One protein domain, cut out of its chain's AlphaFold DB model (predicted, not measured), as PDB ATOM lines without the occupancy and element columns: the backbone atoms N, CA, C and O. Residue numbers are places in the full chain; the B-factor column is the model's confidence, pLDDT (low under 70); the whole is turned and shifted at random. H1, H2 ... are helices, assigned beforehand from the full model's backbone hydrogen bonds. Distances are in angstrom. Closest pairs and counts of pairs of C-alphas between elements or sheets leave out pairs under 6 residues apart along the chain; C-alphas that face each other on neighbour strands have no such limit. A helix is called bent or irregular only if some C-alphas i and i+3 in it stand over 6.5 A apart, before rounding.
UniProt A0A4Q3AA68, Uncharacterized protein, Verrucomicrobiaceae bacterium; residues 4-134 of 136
ATOM      1  N   ASP A   4      44.160  45.606  58.115       97.25
ATOM      2  CA  ASP A   4      45.476  45.796  58.742       97.25
ATOM      3  C   ASP A   4      45.846  44.610  59.649       97.25
ATOM      4  O   ASP A   4      46.955  44.082  59.549       97.25
ATOM      5  N   ASP A   5      44.898  44.136  60.471       97.81
ATOM      6  CA  ASP A   5      45.091  42.942  61.306       97.81
ATOM      7  C   ASP A   5      45.413  41.712  60.432       97.81
ATOM      8  O   ASP A   5      46.249  40.882  60.793       97.81
ATOM      9  N   ALA A   6      44.744  41.571  59.280       98.19
ATOM     10  CA  ALA A   6      44.955  40.453  58.363       98.19
ATOM     11  C   ALA A   6      46.327  40.521  57.676       98.19
ATOM     12  O   ALA A   6      46.979  39.485  57.527       98.19
ATOM     13  N   ILE A   7      46.782  41.716  57.283       98.06
ATOM     14  CA  ILE A   7      48.119  41.933  56.713       98.06
ATOM     15  C   ILE A   7      49.205  41.655  57.750       98.06
ATOM     16  O   ILE A   7      50.168  40.963  57.430       98.06
ATOM     17  N   GLU A   8      49.062  42.141  58.985       97.56
ATOM     18  CA  GLU A   8      50.027  41.853  60.055       97.56
ATOM     19  C   GLU A   8      50.102  40.350  60.341       97.56
ATOM     20  O   GLU A   8      51.185  39.800  60.549       97.56
ATOM     21  N   ARG A   9      48.949  39.676  60.317       98.25
ATOM     22  CA  ARG A   9      48.845  38.267  60.679       98.25
ATOM     23  C   ARG A   9      49.364  37.313  59.611       98.25
ATOM     24  O   ARG A   9      50.142  36.424  59.942       98.25
ATOM     25  N   PHE A  10      48.894  37.448  58.375       98.25
ATOM     26  CA  PHE A  10      49.206  36.489  57.310       98.25
ATOM     27  C   PHE A  10      50.259  37.022  56.340       98.25
ATOM     28  O   PHE A  10      50.900  36.246  55.644       98.25
ATOM     29  N   GLY A  11      50.473  38.337  56.287       97.81
ATOM     30  CA  GLY A  11      51.303  38.960  55.266       97.81
ATOM     31  C   GLY A  11      50.635  38.974  53.891       97.81
ATOM     32  O   GLY A  11      49.442  38.709  53.729       97.81
ATOM     33  N   LEU A  12      51.431  39.334  52.887       97.25
ATOM     34  CA  LEU A  12      51.073  39.305  51.472       97.25
ATOM     35  C   LEU A  12      52.388  39.254  50.672       97.25
ATOM     36  O   LEU A  12      52.974  40.303  50.432       97.25
ATOM     37  N   PRO A  13      52.932  38.084  50.303       97.25
ATOM     38  CA  PRO A  13      52.213  36.827  50.227       97.25
ATOM     39  C   PRO A  13      51.897  36.217  51.587       97.25
ATOM     40  O   PRO A  13      52.700  36.320  52.515       97.25
ATOM     41  N   ALA A  14      50.726  35.590  51.661       97.94
ATOM     42  CA  ALA A  14      50.344  34.735  52.769       97.94
ATOM     43  C   ALA A  14      51.043  33.374  52.676       97.94
ATOM     44  O   ALA A  14      51.368  32.899  51.584       97.94
ATOM     45  N   ALA A  15      51.291  32.748  53.827       97.88
ATOM     46  CA  ALA A  15      51.880  31.418  53.869       97.88
ATOM     47  C   ALA A  15      50.850  30.357  53.443       97.88
ATOM     48  O   ALA A  15      49.647  30.496  53.683       97.88
ATOM     49  N   LYS A  16      51.308  29.261  52.824       97.31
ATOM     50  CA  LYS A  16      50.401  28.188  52.376       97.31
ATOM     51  C   LYS A  16      49.680  27.522  53.546       97.31
ATOM     52  O   LYS A  16      48.548  27.067  53.400       97.31
ATOM     53  N   GLU A  17      50.328  27.477  54.704       98.12
ATOM     54  CA  GLU A  17      49.803  26.915  55.944       98.12
ATOM     55  C   GLU A  17      48.581  27.693  56.458       98.12
ATOM     56  O   GLU A  17      47.687  27.095  57.058       98.12
ATOM     57  N   ASP A  18      48.500  28.990  56.153       98.31
ATOM     58  CA  ASP A  18      47.411  29.872  56.583       98.31
ATOM     59  C   ASP A  18      46.179  29.786  55.674       98.31
ATOM     60  O   ASP A  18      45.109  30.290  56.022       98.31
ATOM     61  N   ARG A  19      46.284  29.118  54.516       98.25
ATOM     62  CA  ARG A  19      45.244  29.096  53.476       98.25
ATOM     63  C   ARG A  19      43.856  28.762  54.014       98.25
ATOM     64  O   ARG A  19      42.887  29.445  53.696       98.25
ATOM     65  N   LEU A  20      43.742  27.703  54.818       98.50
ATOM     66  CA  LEU A  20      42.443  27.269  55.344       98.50
ATOM     67  C   LEU A  20      41.827  28.306  56.286       98.50
ATOM     68  O   LEU A  20      40.606  28.458  56.314       98.50
ATOM     69  N   GLU A  21      42.657  29.025  57.036       98.56
ATOM     70  CA  GLU A  21      42.182  30.091  57.905       98.56
ATOM     71  C   GLU A  21      41.752  31.319  57.097       98.56
ATOM     72  O   GLU A  21      40.661  31.837  57.333       98.56
ATOM     73  N   VAL A  22      42.539  31.733  56.097       98.75
ATOM     74  CA  VAL A  22      42.174  32.832  55.187       98.75
ATOM     75  C   VAL A  22      40.845  32.533  54.482       98.75
ATOM     76  O   VAL A  22      39.967  33.396  54.448       98.75
ATOM     77  N   ILE A  23      40.643  31.297  54.001       98.69
ATOM     78  CA  ILE A  23      39.360  30.845  53.432       98.69
ATOM     79  C   ILE A  23      38.234  30.973  54.462       98.69
ATOM     80  O   ILE A  23      37.196  31.557  54.166       98.69
ATOM     81  N   SER A  24      38.434  30.457  55.678       98.50
ATOM     82  CA  SER A  24      37.400  30.496  56.717       98.50
ATOM     83  C   SER A  24      37.002  31.924  57.095       98.50
ATOM     84  O   SER A  24      35.836  32.168  57.408       98.50
ATOM     85  N   LEU A  25      37.955  32.855  57.106       98.62
ATOM     86  CA  LEU A  25      37.700  34.265  57.391       98.62
ATOM     87  C   LEU A  25      36.961  34.934  56.229       98.62
ATOM     88  O   LEU A  25      36.009  35.673  56.473       98.62
ATOM     89  N   LEU A  26      37.341  34.625  54.985       98.62
ATOM     90  CA  LEU A  26      36.676  35.148  53.791       98.62
ATOM     91  C   LEU A  26      35.213  34.699  53.743       98.62
ATOM     92  O   LEU A  26      34.321  35.536  53.630       98.62
ATOM     93  N   ASP A  27      34.963  33.399  53.903       98.38
ATOM     94  CA  ASP A  27      33.611  32.833  53.927       98.38
ATOM     95  C   ASP A  27      32.770  33.449  55.061       98.38
ATOM     96  O   ASP A  27      31.583  33.737  54.890       98.38
ATOM     97  N   GLY A  28      33.401  33.704  56.213       98.19
ATOM     98  CA  GLY A  28      32.778  34.367  57.354       98.19
ATOM     99  C   GLY A  28      32.349  35.807  57.066       98.19
ATOM    100  O   GLY A  28      31.251  36.193  57.464       98.19
ATOM    101  N   GLU A  29      33.170  36.598  56.373       98.25
ATOM    102  CA  GLU A  29      32.796  37.957  55.962       98.25
ATOM    103  C   GLU A  29      31.726  37.950  54.863       98.25
ATOM    104  O   GLU A  29      30.749  38.696  54.950       98.25
ATOM    105  N   LEU A  30      31.825  37.055  53.876       98.12
ATOM    106  CA  LEU A  30      30.808  36.929  52.825       98.12
ATOM    107  C   LEU A  30      29.428  36.576  53.397       98.12
ATOM    108  O   LEU A  30      28.415  37.111  52.946       98.12
ATOM    109  N   ALA A  31      29.371  35.738  54.435       98.00
ATOM    110  CA  ALA A  31      28.122  35.391  55.111       98.00
ATOM    111  C   ALA A  31      27.448  36.580  55.828       98.00
ATOM    112  O   ALA A  31      26.241  36.534  56.076       98.00
ATOM    113  N   LYS A  32      28.193  37.649  56.145       97.81
ATOM    114  CA  LYS A  32      27.672  38.867  56.795       97.81
ATOM    115  C   LYS A  32      27.110  39.889  55.806       97.81
ATOM    116  O   LYS A  32      26.390  40.797  56.228       97.81
ATOM    117  N   LEU A  33      27.391  39.749  54.504       95.94
ATOM    118  CA  LEU A  33      26.942  40.698  53.475       95.94
ATOM    119  C   LEU A  33      25.422  40.935  53.490       95.94
ATOM    120  O   LEU A  33      25.022  42.098  53.477       95.94
ATOM    121  N   PRO A  34      24.548  39.908  53.595       95.44
ATOM    122  CA  PRO A  34      23.099  40.128  53.605       95.44
ATOM    123  C   PRO A  34      22.598  40.957  54.794       95.44
ATOM    124  O   PRO A  34      21.550  41.591  54.697       95.44
ATOM    125  N   ALA A  35      23.331  40.947  55.912       96.06
ATOM    126  CA  ALA A  35      23.020  41.740  57.098       96.06
ATOM    127  C   ALA A  35      23.588  43.170  57.025       96.06
ATOM    128  O   ALA A  35      23.248  44.000  57.864       96.06
ATOM    129  N   GLY A  36      24.435  43.472  56.031       94.69
ATOM    130  CA  GLY A  36      25.143  44.751  55.935       94.69
ATOM    131  C   GLY A  36      26.247  44.916  56.984       94.69
ATOM    132  O   GLY A  36      26.609  46.042  57.312       94.69
ATOM    133  N   GLU A  37      26.757  43.809  57.530       96.19
ATOM    134  CA  GLU A  37      27.765  43.793  58.603       96.19
ATOM    135  C   GLU A  37      29.157  43.359  58.118       96.19
ATOM    136  O   GLU A  37      30.094  43.292  58.913       96.19
ATOM    137  N   ALA A  38      29.291  43.016  56.835       97.31
ATOM    138  CA  ALA A  38      30.558  42.592  56.255       97.31
ATOM    139  C   ALA A  38      31.535  43.763  56.123       97.31
ATOM    140  O   ALA A  38      31.154  44.862  55.712       97.31
ATOM    141  N   ASP A  39      32.809  43.492  56.387       97.56
ATOM    142  CA  ASP A  39      33.888  44.411  56.043       97.56
ATOM    143  C   ASP A  39      34.394  44.102  54.623       97.56
ATOM    144  O   ASP A  39      35.176  43.176  54.392       97.56
ATOM    145  N   GLU A  40      33.932  44.876  53.635       96.81
ATOM    146  CA  GLU A  40      34.345  44.687  52.238       96.81
ATOM    147  C   GLU A  40      35.840  44.960  52.004       96.81
ATOM    148  O   GLU A  40      36.433  44.390  51.082       96.81
ATOM    149  N   SER A  41      36.469  45.814  52.819       97.50
ATOM    150  CA  SER A  41      37.917  46.032  52.767       97.50
ATOM    151  C   SER A  41      38.667  44.776  53.193       97.50
ATOM    152  O   SER A  41      39.540  44.302  52.459       97.50
ATOM    153  N   LEU A  42      38.225  44.148  54.282       98.50
ATOM    154  CA  LEU A  42      38.760  42.860  54.702       98.50
ATOM    155  C   LEU A  42      38.531  41.758  53.649       98.50
ATOM    156  O   LEU A  42      39.459  41.001  53.366       98.50
ATOM    157  N   ILE A  43      37.357  41.687  53.011       98.69
ATOM    158  CA  ILE A  43      37.090  40.717  51.926       98.69
ATOM    159  C   ILE A  43      38.123  40.854  50.798       98.69
ATOM    160  O   ILE A  43      38.695  39.854  50.354       98.69
ATOM    161  N   LYS A  44      38.397  42.085  50.343       98.50
ATOM    162  CA  LYS A  44      39.402  42.342  49.296       98.50
ATOM    163  C   LYS A  44      40.807  41.923  49.742       98.50
ATOM    164  O   LYS A  44      41.531  41.328  48.946       98.50
ATOM    165  N   CYS A  45      41.168  42.189  50.999       98.62
ATOM    166  CA  CYS A  45      42.457  41.794  51.565       98.62
ATOM    167  C   CYS A  45      42.623  40.269  51.613       98.62
ATOM    168  O   CYS A  45      43.619  39.741  51.122       98.62
ATOM    169  N   LEU A  46      41.626  39.546  52.126       98.75
ATOM    170  CA  LEU A  46      41.660  38.084  52.212       98.75
ATOM    171  C   LEU A  46      41.718  37.441  50.820       98.75
ATOM    172  O   LEU A  46      42.468  36.493  50.606       98.75
ATOM    173  N   ALA A  47      40.997  37.988  49.840       98.56
ATOM    174  CA  ALA A  47      41.090  37.520  48.460       98.56
ATOM    175  C   ALA A  47      42.473  37.776  47.834       98.56
ATOM    176  O   ALA A  47      42.981  36.924  47.107       98.56
ATOM    177  N   ALA A  48      43.114  38.911  48.139       98.38
ATOM    178  CA  ALA A  48      44.496  39.167  47.737       98.38
ATOM    179  C   ALA A  48      45.479  38.182  48.392       98.38
ATOM    180  O   ALA A  48      46.425  37.735  47.742       98.38
ATOM    181  N   GLN A  49      45.243  37.807  49.651       98.62
ATOM    182  CA  GLN A  49      46.033  36.800  50.358       98.62
ATOM    183  C   GLN A  49      45.870  35.414  49.729       98.62
ATOM    184  O   GLN A  49      46.882  34.767  49.470       98.62
ATOM    185  N   LEU A  50      44.649  35.001  49.372       98.56
ATOM    186  CA  LEU A  50      44.432  33.764  48.609       98.56
ATOM    187  C   LEU A  50      45.142  33.791  47.253       98.56
ATOM    188  O   LEU A  50      45.896  32.876  46.945       98.56
ATOM    189  N   PHE A  51      44.999  34.881  46.495       98.44
ATOM    190  CA  PHE A  51      45.732  35.057  45.240       98.44
ATOM    191  C   PHE A  51      47.250  34.925  45.434       98.44
ATOM    192  O   PHE A  51      47.952  34.367  44.603       98.44
ATOM    193  N   SER A  52      47.789  35.426  46.542       98.00
ATOM    194  CA  SER A  52      49.230  35.363  46.786       98.00
ATOM    195  C   SER A  52      49.764  33.967  47.133       98.00
ATOM    196  O   SER A  52      50.975  33.758  47.069       98.00
ATOM    197  N   ILE A  53      48.882  33.031  47.499       97.75
ATOM    198  CA  ILE A  53      49.232  31.642  47.825       97.75
ATOM    199  C   ILE A  53      49.443  30.821  46.539       97.75
ATOM    200  O   ILE A  53      50.316  29.943  46.520       97.75
ATOM    201  N   GLY A  54      48.733  31.142  45.450       95.62
ATOM    202  CA  GLY A  54      48.954  30.525  44.137       95.62
ATOM    203  C   GLY A  54      48.288  29.157  43.954       95.62
ATOM    204  O   GLY A  54      48.837  28.309  43.250       95.62
ATOM    205  N   GLU A  55      47.158  28.909  44.620       96.88
ATOM    206  CA  GLU A  55      46.377  27.675  44.494       96.88
ATOM    207  C   GLU A  55      45.156  27.921  43.597       96.88
ATOM    208  O   GLU A  55      44.206  28.601  43.984       96.88
ATOM    209  N   VAL A  56      45.144  27.303  42.411       97.19
ATOM    210  CA  VAL A  56      44.120  27.539  41.375       97.19
ATOM    211  C   VAL A  56      42.687  27.323  41.878       97.19
ATOM    212  O   VAL A  56      41.748  27.960  41.398       97.19
ATOM    213  N   GLU A  57      42.491  26.461  42.876       95.94
ATOM    214  CA  GLU A  57      41.198  26.211  43.505       95.94
ATOM    215  C   GLU A  57      40.595  27.447  44.182       95.94
ATOM    216  O   GLU A  57      39.372  27.518  44.355       95.94
ATOM    217  N   ASP A  58      41.427  28.417  44.561       97.81
ATOM    218  CA  ASP A  58      40.989  29.667  45.175       97.81
ATOM    219  C   ASP A  58      40.380  30.637  44.164       97.81
ATOM    220  O   ASP A  58      39.562  31.469  44.558       97.81
ATOM    221  N   SER A  59      40.631  30.464  42.862       97.62
ATOM    222  CA  SER A  59      39.995  31.261  41.801       97.62
ATOM    223  C   SER A  59      38.462  31.292  41.917       97.62
ATOM    224  O   SER A  59      37.849  32.349  41.756       97.62
ATOM    225  N   LEU A  60      37.821  30.175  42.286       96.75
ATOM    226  CA  LEU A  60      36.367  30.120  42.486       96.75
ATOM    227  C   LEU A  60      35.902  30.855  43.743       96.75
ATOM    228  O   LEU A  60      34.832  31.460  43.729       96.75
ATOM    229  N   ARG A  61      36.686  30.822  44.822       97.19
ATOM    230  CA  ARG A  61      36.368  31.550  46.061       97.19
ATOM    231  C   ARG A  61      36.528  33.049  45.864       97.19
ATOM    232  O   ARG A  61      35.667  33.831  46.257       97.19
ATOM    233  N   ILE A  62      37.591  33.448  45.173       98.44
ATOM    234  CA  ILE A  62      37.830  34.839  44.797       98.44
ATOM    235  C   ILE A  62      36.726  35.327  43.847       98.44
ATOM    236  O   ILE A  62      36.242  36.448  44.006       98.44
ATOM    237  N   TRP A  63      36.259  34.490  42.909       98.44
ATOM    238  CA  TRP A  63      35.089  34.814  42.087       98.44
ATOM    239  C   TRP A  63      33.826  35.016  42.924       98.44
ATOM    240  O   TRP A  63      33.138  36.020  42.746       98.44
ATOM    241  N   GLN A  64      33.537  34.108  43.861       97.75
ATOM    242  CA  GLN A  64      32.393  34.249  44.763       97.75
ATOM    243  C   GLN A  64      32.444  35.593  45.489       97.75
ATOM    244  O   GLN A  64      31.468  36.338  45.431       97.75
ATOM    245  N   ALA A  65      33.600  35.952  46.054       98.44
ATOM    246  CA  ALA A  65      33.803  37.246  46.695       98.44
ATOM    247  C   ALA A  65      33.565  38.421  45.736       98.44
ATOM    248  O   ALA A  65      32.779  39.315  46.041       98.44
ATOM    249  N   LYS A  66      34.174  38.396  44.542       98.44
ATOM    250  CA  LYS A  66      33.978  39.418  43.502       98.44
ATOM    251  C   LYS A  66      32.505  39.590  43.130       98.44
ATOM    252  O   LYS A  66      32.051  40.706  42.925       98.44
ATOM    253  N   SER A  67      31.761  38.498  43.015       97.94
ATOM    254  CA  SER A  67      30.361  38.515  42.577       97.94
ATOM    255  C   SER A  67      29.346  38.823  43.684       97.94
ATOM    256  O   SER A  67      28.160  38.961  43.387       97.94
ATOM    257  N   ALA A  68      29.779  38.927  44.944       97.50
ATOM    258  CA  ALA A  68      28.867  38.952  46.086       97.50
ATOM    259  C   ALA A  68      28.139  40.295  46.289       97.50
ATOM    260  O   ALA A  68      27.036  40.316  46.836       97.50
ATOM    261  N   SER A  69      28.719  41.409  45.839       96.75
ATOM    262  CA  SER A  69      28.090  42.736  45.854       96.75
ATOM    263  C   SER A  69      28.538  43.561  44.643       96.75
ATOM    264  O   SER A  69      29.512  43.224  43.967       96.75
ATOM    265  N   PHE A  70      27.827  44.652  44.341       95.75
ATOM    266  CA  PHE A  70      28.235  45.567  43.269       95.75
ATOM    267  C   PHE A  70      29.596  46.217  43.566       95.75
ATOM    268  O   PHE A  70      30.454  46.296  42.685       95.75
ATOM    269  N   ASP A  71      29.814  46.624  44.816       96.69
ATOM    270  CA  ASP A  71      31.049  47.275  45.246       96.69
ATOM    271  C   ASP A  71      32.239  46.306  45.186       96.69
ATOM    272  O   ASP A  71      33.299  46.664  44.662       96.69
ATOM    273  N   LEU A  72      32.045  45.039  45.573       97.94
ATOM    274  CA  LEU A  72      33.044  43.980  45.395       97.94
ATOM    275  C   LEU A  72      33.284  43.650  43.916       97.94
ATOM    276  O   LEU A  72      34.436  43.469  43.515       97.94
ATOM    277  N   MET A  73      32.246  43.665  43.074       97.44
ATOM    278  CA  MET A  73      32.389  43.436  41.631       97.44
ATOM    279  C   MET A  73      33.280  44.498  40.981       97.44
ATOM    280  O   MET A  73      34.097  44.176  40.113       97.44
ATOM    281  N   CYS A  74      33.171  45.755  41.410       95.06
ATOM    282  CA  CYS A  74      33.999  46.853  40.912       95.06
ATOM    283  C   CYS A  74      35.387  46.924  41.579       95.06
ATOM    284  O   CYS A  74      36.383  47.267  40.918       95.06
ATOM    285  N   GLY A  75      35.445  46.626  42.879       95.25
ATOM    286  CA  GLY A  75      36.625  46.758  43.732       95.25
ATOM    287  C   GLY A  75      37.616  45.606  43.598       95.25
ATOM    288  O   GLY A  75      38.823  45.843  43.567       95.25
ATOM    289  N   LEU A  76      37.127  44.374  43.448       96.81
ATOM    290  CA  LEU A  76      37.952  43.182  43.291       96.81
ATOM    291  C   LEU A  76      38.186  42.905  41.804       96.81
ATOM    292  O   LEU A  76      37.276  42.584  41.034       96.81
ATOM    293  N   LYS A  77      39.426  43.095  41.362       96.94
ATOM    294  CA  LYS A  77      39.809  42.968  39.952       96.94
ATOM    295  C   LYS A  77      39.876  41.502  39.519       96.94
ATOM    296  O   LYS A  77      40.295  40.648  40.291       96.94
ATOM    297  N   VAL A  78      39.474  41.207  38.280       97.56
ATOM    298  CA  VAL A  78      39.421  39.826  37.752       97.56
ATOM    299  C   VAL A  78      40.788  39.141  37.735       97.56
ATOM    300  O   VAL A  78      40.881  37.930  37.870       97.56
ATOM    301  N   GLN A  79      41.857  39.929  37.658       97.88
ATOM    302  CA  GLN A  79      43.246  39.497  37.735       97.88
ATOM    303  C   GLN A  79      43.542  38.663  38.995       97.88
ATOM    304  O   GLN A  79      44.398  37.784  38.946       97.88
ATOM    305  N   PHE A  80      42.807  38.874  40.095       98.19
ATOM    306  CA  PHE A  80      42.945  38.069  41.314       98.19
ATOM    307  C   PHE A  80      42.510  36.603  41.148       98.19
ATOM    308  O   PHE A  80      42.851  35.787  41.989       98.19
ATOM    309  N   LEU A  81      41.784  36.232  40.086       98.00
ATOM    310  CA  LEU A  81      41.435  34.828  39.823       98.00
ATOM    311  C   LEU A  81      42.611  34.028  39.241       98.00
ATOM    312  O   LEU A  81      42.553  32.803  39.197       98.00
ATOM    313  N   CYS A  82      43.625  34.710  38.705       97.69
ATOM    314  CA  CYS A  82      44.645  34.111  37.844       97.69
ATOM    315  C   CYS A  82      45.968  33.863  38.575       97.69
ATOM    316  O   CYS A  82      47.025  33.952  37.961       97.69
ATOM    317  N   ASP A  83      45.938  33.586  39.874       89.12
ATOM    318  CA  ASP A  83      47.126  33.369  40.705       89.12
ATOM    319  C   ASP A  83      48.055  32.268  40.179       89.12
ATOM    320  O   ASP A  83      49.264  32.471  40.083       89.12
ATOM    321  N   ALA A  84      47.485  31.148  39.732       93.88
ATOM    322  CA  ALA A  84      48.211  30.065  39.067       93.88
ATOM    323  C   ALA A  84      48.533  30.356  37.579       93.88
ATOM    324  O   ALA A  84      49.067  29.511  36.862       93.88
ATOM    325  N   GLY A  85      48.211  31.557  37.097       96.00
ATOM    326  CA  GLY A  85      48.300  31.969  35.701       96.00
ATOM    327  C   GLY A  85      46.981  31.813  34.936       96.00
ATOM    328  O   GLY A  85      46.117  31.011  35.279       96.00
ATOM    329  N   ILE A  86      46.839  32.592  33.857       97.06
ATOM    330  CA  ILE A  86      45.589  32.700  33.083       97.06
ATOM    331  C   ILE A  86      45.138  31.340  32.539       97.06
ATOM    332  O   ILE A  86      43.999  30.941  32.768       97.06
ATOM    333  N   GLU A  87      46.012  30.617  31.834       97.06
ATOM    334  CA  GLU A  87      45.620  29.355  31.190       97.06
ATOM    335  C   GLU A  87      45.253  28.277  32.211       97.06
ATOM    336  O   GLU A  87      44.218  27.632  32.065       97.06
ATOM    337  N   GLN A  88      46.030  28.139  33.290       97.62
ATOM    338  CA  GLN A  88      45.736  27.160  34.338       97.62
ATOM    339  C   GLN A  88      44.403  27.467  35.038       97.62
ATOM    340  O   GLN A  88      43.603  26.557  35.264       97.62
ATOM    341  N   THR A  89      44.118  28.741  35.324       98.06
ATOM    342  CA  THR A  89      42.818  29.159  35.866       98.06
ATOM    343  C   THR A  89      41.682  28.873  34.886       98.06
ATOM    344  O   THR A  89      40.650  28.339  35.292       98.06
ATOM    345  N   ARG A  90      41.846  29.167  33.590       98.12
ATOM    346  CA  ARG A  90      40.818  28.881  32.573       98.12
ATOM    347  C   ARG A  90      40.528  27.388  32.464       98.12
ATOM    348  O   ARG A  90      39.360  27.005  32.449       98.12
ATOM    349  N   GLU A  91      41.564  26.552  32.435       98.12
ATOM    350  CA  GLU A  91      41.428  25.092  32.421       98.12
ATOM    351  C   GLU A  91      40.695  24.581  33.665       98.12
ATOM    352  O   GLU A  91      39.762  23.782  33.549       98.12
ATOM    353  N   TYR A  92      41.061  25.082  34.848       97.81
ATOM    354  CA  TYR A  92      40.402  24.724  36.101       97.81
ATOM    355  C   TYR A  92      38.914  25.100  36.100       97.81
ATOM    356  O   TYR A  92      38.064  24.259  36.406       97.81
ATOM    357  N   LEU A  93      38.580  26.332  35.703       97.94
ATOM    358  CA  LEU A  93      37.196  26.805  35.642       97.94
ATOM    359  C   LEU A  93      36.379  26.037  34.592       97.94
ATOM    360  O   LEU A  93      35.247  25.644  34.869       97.94
ATOM    361  N   ALA A  94      36.953  25.756  33.419       97.50
ATOM    362  CA  ALA A  94      36.304  24.967  32.371       97.50
ATOM    363  C   ALA A  94      36.051  23.510  32.793       97.50
ATOM    364  O   ALA A  94      35.065  22.901  32.375       97.50
ATOM    365  N   GLY A  95      36.928  22.950  33.631       96.44
ATOM    366  CA  GLY A  95      36.786  21.608  34.195       96.44
ATOM    367  C   GLY A  95      35.725  21.492  35.293       96.44
ATOM    368  O   GLY A  95      35.378  20.375  35.685       96.44
ATOM    369  N   HIS A  96      35.188  22.609  35.794       94.06
ATOM    370  CA  HIS A  96      34.243  22.623  36.904       94.06
ATOM    371  C   HIS A  96      32.802  22.870  36.430       94.06
ATOM    372  O   HIS A  96      32.501  23.827  35.725       94.06
ATOM    373  N   ALA A  97      31.865  22.013  36.848       91.38
ATOM    374  CA  ALA A  97      30.481  22.054  36.357       91.38
ATOM    375  C   ALA A  97      29.581  23.097  37.050       91.38
ATOM    376  O   ALA A  97      28.411  23.240  36.676       91.38
ATOM    377  N   SER A  98      30.083  23.793  38.076       95.94
ATOM    378  CA  SER A  98      29.287  24.747  38.851       95.94
ATOM    379  C   SER A  98      28.939  25.986  38.025       95.94
ATOM    380  O   SER A  98      29.679  26.383  37.127       95.94
ATOM    381  N   GLU A  99      27.804  26.616  38.330       95.94
ATOM    382  CA  GLU A  99      27.397  27.826  37.608       95.94
ATOM    383  C   GLU A  99      28.385  28.975  37.830       95.94
ATOM    384  O   GLU A  99      28.812  29.606  36.869       95.94
ATOM    385  N   GLY A 100      28.868  29.140  39.066       96.88
ATOM    386  CA  GLY A 100      29.898  30.129  39.377       96.88
ATOM    387  C   GLY A 100      31.190  29.932  38.576       96.88
ATOM    388  O   GLY A 100      31.808  30.917  38.193       96.88
ATOM    389  N   ALA A 101      31.579  28.693  38.250       97.56
ATOM    390  CA  ALA A 101      32.748  28.449  37.405       97.56
ATOM    391  C   ALA A 101      32.535  28.904  35.960       97.56
ATOM    392  O   ALA A 101      33.420  29.522  35.370       97.56
ATOM    393  N   LYS A 102      31.347  28.651  35.403       98.25
ATOM    394  CA  LYS A 102      30.994  29.101  34.051       98.25
ATOM    395  C   LYS A 102      30.920  30.621  33.969       98.25
ATOM    396  O   LYS A 102      31.398  31.197  32.997       98.25
ATOM    397  N   GLU A 103      30.333  31.265  34.976       98.38
ATOM    398  CA  GLU A 103      30.251  32.724  35.062       98.38
ATOM    399  C   GLU A 103      31.640  33.355  35.189       98.38
ATOM    400  O   GLU A 103      31.956  34.276  34.435       98.38
ATOM    401  N   ALA A 104      32.490  32.813  36.070       98.38
ATOM    402  CA  ALA A 104      33.874  33.246  36.229       98.38
ATOM    403  C   ALA A 104      34.662  33.110  34.923       98.38
ATOM    404  O   ALA A 104      35.320  34.059  34.504       98.38
ATOM    405  N   LEU A 105      34.564  31.950  34.260       98.56
ATOM    406  CA  LEU A 105      35.257  31.683  33.000       98.56
ATOM    407  C   LEU A 105      34.803  32.646  31.905       98.56
ATOM    408  O   LEU A 105      35.638  33.245  31.233       98.56
ATOM    409  N   LYS A 106      33.488  32.834  31.757       98.56
ATOM    410  CA  LYS A 106      32.930  33.764  30.775       98.56
ATOM    411  C   LYS A 106      33.429  35.189  31.016       98.56
ATOM    412  O   LYS A 106      33.880  35.836  30.078       98.56
ATOM    413  N   TYR A 107      33.361  35.670  32.258       98.50
ATOM    414  CA  TYR A 107      33.809  37.018  32.607       98.50
ATOM    415  C   TYR A 107      35.317  37.188  32.382       98.50
ATOM    416  O   TYR A 107      35.762  38.208  31.859       98.50
ATOM    417  N   LEU A 108      36.112  36.176  32.742       98.31
ATOM    418  CA  LEU A 108      37.550  36.155  32.501       98.31
ATOM    419  C   LEU A 108      37.869  36.235  31.002       98.31
ATOM    420  O   LEU A 108      38.670  37.078  30.605       98.31
ATOM    421  N   ASP A 109      37.218  35.416  30.174       98.44
ATOM    422  CA  ASP A 109      37.399  35.425  28.719       98.44
ATOM    423  C   ASP A 109      37.005  36.783  28.101       98.44
ATOM    424  O   ASP A 109      37.707  37.285  27.220       98.44
ATOM    425  N   GLU A 110      35.928  37.416  28.580       98.44
ATOM    426  CA  GLU A 110      35.513  38.760  28.149       98.44
ATOM    427  C   GLU A 110      36.566  39.828  28.496       98.44
ATOM    428  O   GLU A 110      36.916  40.644  27.642       98.44
ATOM    429  N   CYS A 111      37.125  39.797  29.710       98.00
ATOM    430  CA  CYS A 111      38.199  40.704  30.127       98.00
ATOM    431  C   CYS A 111      39.501  40.479  29.343       98.00
ATOM    432  O   CYS A 111      40.164  41.441  28.955       98.00
ATOM    433  N   ILE A 112      39.863  39.225  29.061       97.19
ATOM    434  CA  ILE A 112      41.020  38.905  28.211       97.19
ATOM    435  C   ILE A 112      40.811  39.473  26.804       97.19
ATOM    436  O   ILE A 112      41.707  40.118  26.264       97.19
ATOM    437  N   ALA A 113      39.622  39.291  26.222       98.00
ATOM    438  CA  ALA A 113      39.289  39.834  24.906       98.00
ATOM    439  C   ALA A 113      39.283  41.376  24.870       98.00
ATOM    440  O   ALA A 113      39.501  41.962  23.808       98.00
ATOM    441  N   ALA A 114      39.049  42.024  26.014       97.62
ATOM    442  CA  ALA A 114      39.114  43.473  26.189       97.62
ATOM    443  C   ALA A 114      40.531  44.014  26.484       97.62
ATOM    444  O   ALA A 114      40.678  45.217  26.688       97.62
ATOM    445  N   ASP A 115      41.559  43.156  26.466       96.00
ATOM    446  CA  ASP A 115      42.968  43.500  26.724       96.00
ATOM    447  C   ASP A 115      43.273  43.892  28.191       96.00
ATOM    448  O   ASP A 115      44.325  44.456  28.494       96.00
ATOM    449  N   ASP A 116      42.406  43.522  29.147       95.38
ATOM    450  CA  ASP A 116      42.585  43.823  30.585       95.38
ATOM    451  C   ASP A 116      43.810  43.122  31.214       95.38
ATOM    452  O   ASP A 116      44.240  43.460  32.323       95.38
ATOM    453  N   PHE A 117      44.369  42.126  30.524       96.44
ATOM    454  CA  PHE A 117      45.546  41.360  30.944       96.44
ATOM    455  C   PHE A 117      46.823  41.748  30.177       96.44
ATOM    456  O   PHE A 117      47.851  41.080  30.308       96.44
ATOM    457  N   ALA A 118      46.805  42.830  29.390       93.94
ATOM    458  CA  ALA A 118      47.981  43.293  28.662       93.94
ATOM    459  C   ALA A 118      49.164  43.573  29.601       93.94
ATOM    460  O   ALA A 118      49.097  44.420  30.494       93.94
ATOM    461  N   GLY A 119      50.273  42.855  29.394       92.44
ATOM    462  CA  GLY A 119      51.474  42.979  30.226       92.44
ATOM    463  C   GLY A 119      51.282  42.526  31.675       92.44
ATOM    464  O   GLY A 119      52.097  42.873  32.522       92.44
ATOM    465  N   TRP A 120      50.214  41.783  31.970       95.94
ATOM    466  CA  TRP A 120      49.928  41.278  33.303       95.94
ATOM    467  C   TRP A 120      50.746  40.019  33.622       95.94
ATOM    468  O   TRP A 120      50.959  39.161  32.767       95.94
ATOM    469  N   SER A 121      51.172  39.894  34.878       94.81
ATOM    470  CA  SER A 121      51.731  38.664  35.451       94.81
ATOM    471  C   SER A 121      51.351  38.559  36.930       94.81
ATOM    472  O   SER A 121      51.165  39.607  37.571       94.81
ATOM    473  N   PRO A 122      51.261  37.341  37.495       94.75
ATOM    474  CA  PRO A 122      50.955  37.161  38.909       94.75
ATOM    475  C   PRO A 122      51.923  37.923  39.822       94.75
ATOM    476  O   PRO A 122      51.498  38.609  40.750       94.75
ATOM    477  N   GLU A 123      53.220  37.896  39.510       95.00
ATOM    478  CA  GLU A 123      54.273  38.511  40.320       95.00
ATOM    479  C   GLU A 123      54.156  40.040  40.343       95.00
ATOM    480  O   GLU A 123      54.227  40.664  41.404       95.00
ATOM    481  N   GLN A 124      53.939  40.667  39.182       94.94
ATOM    482  CA  GLN A 124      53.763  42.121  39.103       94.94
ATOM    483  C   GLN A 124      52.467  42.573  39.776       94.94
ATOM    484  O   GLN A 124      52.419  43.654  40.372       94.94
ATOM    485  N   TRP A 125      51.413  41.760  39.681       96.50
ATOM    486  CA  TRP A 125      50.142  42.050  40.327       96.50
ATOM    487  C   TRP A 125      50.240  41.943  41.847       96.50
ATOM    488  O   TRP A 125      49.760  42.832  42.555       96.50
ATOM    489  N   LEU A 126      50.922  40.912  42.350       96.25
ATOM    490  CA  LEU A 126      51.207  40.753  43.772       96.25
ATOM    491  C   LEU A 126      52.011  41.940  44.303       96.25
ATOM    492  O   LEU A 126      51.623  42.544  45.298       96.25
ATOM    493  N   GLU A 127      53.071  42.338  43.605       96.31
ATOM    494  CA  GLU A 127      53.898  43.482  43.993       96.31
ATOM    495  C   GLU A 127      53.105  44.801  44.000       96.31
ATOM    496  O   GLU A 127      53.209  45.611  44.924       96.31
ATOM    497  N   ARG A 128      52.245  45.022  42.999       95.00
ATOM    498  CA  ARG A 128      51.327  46.169  42.994       95.00
ATOM    499  C   ARG A 128      50.376  46.135  44.195       95.00
ATOM    500  O   ARG A 128      50.078  47.189  44.756       95.00
ATOM    501  N   THR A 129      49.900  44.953  44.571       95.94
ATOM    502  CA  THR A 129      48.943  44.775  45.669       95.94
ATOM    503  C   THR A 129      49.625  44.962  47.027       95.94
ATOM    504  O   THR A 129      49.092  45.666  47.877       95.94
ATOM    505  N   ARG A 130      50.859  44.472  47.198       97.25
ATOM    506  CA  ARG A 130      51.724  44.769  48.353       97.25
ATOM    507  C   ARG A 130      51.850  46.267  48.598       97.25
ATOM    508  O   ARG A 130      51.586  46.733  49.702       97.25
ATOM    509  N   ARG A 131      52.154  47.039  47.550       96.56
ATOM    510  CA  ARG A 131      52.259  48.505  47.653       96.56
ATOM    511  C   ARG A 131      50.939  49.175  48.016       96.56
ATOM    512  O   ARG A 131      50.957  50.170  48.732       96.56
ATOM    513  N   TYR A 132      49.811  48.656  47.524       95.06
ATOM    514  CA  TYR A 132      48.487  49.161  47.896       95.06
ATOM    515  C   TYR A 132      48.241  49.030  49.408       95.06
ATOM    516  O   TYR A 132      47.756  49.979  50.016       95.06
ATOM    517  N   TYR A 133      48.674  47.921  50.012       95.75
ATOM    518  CA  TYR A 133      48.621  47.682  51.460       95.75
ATOM    519  C   TYR A 133      49.823  48.259  52.236       95.75
ATOM    520  O   TYR A 133      50.056  47.900  53.385       95.75
ATOM    521  N   GLY A 134      50.620  49.145  51.626       94.38
ATOM    522  CA  GLY A 134      51.741  49.808  52.303       94.38
ATOM    523  C   GLY A 134      52.945  48.909  52.603       94.38
ATOM    524  O   GLY A 134      53.812  49.293  53.388       94.38
TER     525      GLY A 134
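AT A GLANCE: This is residues 4 to 134 of the 136 residues of an uncharacterized protein of Verrucomicrobiaceae bacterium (UniProt A0A4Q3AA68). An up-and-down bundle of three helices, H2, H3 and H4, makes the core, and a helical hairpin of H7 and H8 packs on H4 through residues 100 to 104 of H8, which crosses H4 about perpendicular. H1 packs on H3, and short H6 packs on H3 and H4. The printed part has 131 residues with nine named helices, H1 to H9 in chain order, and no named strand: all helix. It is compact, with a radius of gyration of the C-alphas of 13.8 A and spans of 36 by 32 by 25 A.

HOW THE PARTS SIT: Look first at H2, residues 16 to 30, which forms a hairpin with H3, residues 40 to 53, at a shallow tilt of 26 degrees; their closest C-alphas, Lys 16 and Ile 53, are 5.8 A apart. H3 is the hub, touching six helices. It forms a hairpin with H4, residues 58 to 67, closest at C-alphas 47 and 62, 5.6 A. H1, residues 4 to 10, touches H3, closest at C-alphas 6 and 45, 7.4 A. H6, residues 78 to 81, touches H4, closest at C-alphas 59 and 81, 4.3 A. H5, residues 70 to 75, touches H4 only at the corner, closest at C-alphas 66 and 73, 4.7 A. H8, residues 99 to 113, touches H4 with residues 100 to 104 alone, about perpendicular at 85 degrees, closest at C-alphas 63 and 104, 6.2 A. H7, residues 86 to 94, forms a hairpin with H8, closest at C-alphas 93 and 101, 5.1 A. H9, residues 122 to 132, only just touches H3, with 3 pairs of C-alphas within 8 A, from residues 48 to 52 of H3 alone, closest at C-alphas 52 and 126, 6.5 A. O i to N i+4 pairs are within hydrogen-bond range throughout H1, H3, H4, H5, H7, H8 and H9, and 9 of 11 in H2; H6 is too short for one.

IN THESE COORDINATES: Find C-alpha 16 at (50.401, 28.188, 52.376); from there H2 runs 21.5 A, irregular where C-alphas 17 and 20 are 7.4 A apart. H8 runs 21.1 A and H3 20.3 A. H9 ends at C-alpha 132, (48.487, 49.161, 47.896).

THE WHOLE: The farthest C-alphas, Ala 35 and Gly 119, are 39.2 A apart. The printed part has no cut, no link is long, and no printed residue is under 70 in pLDDT.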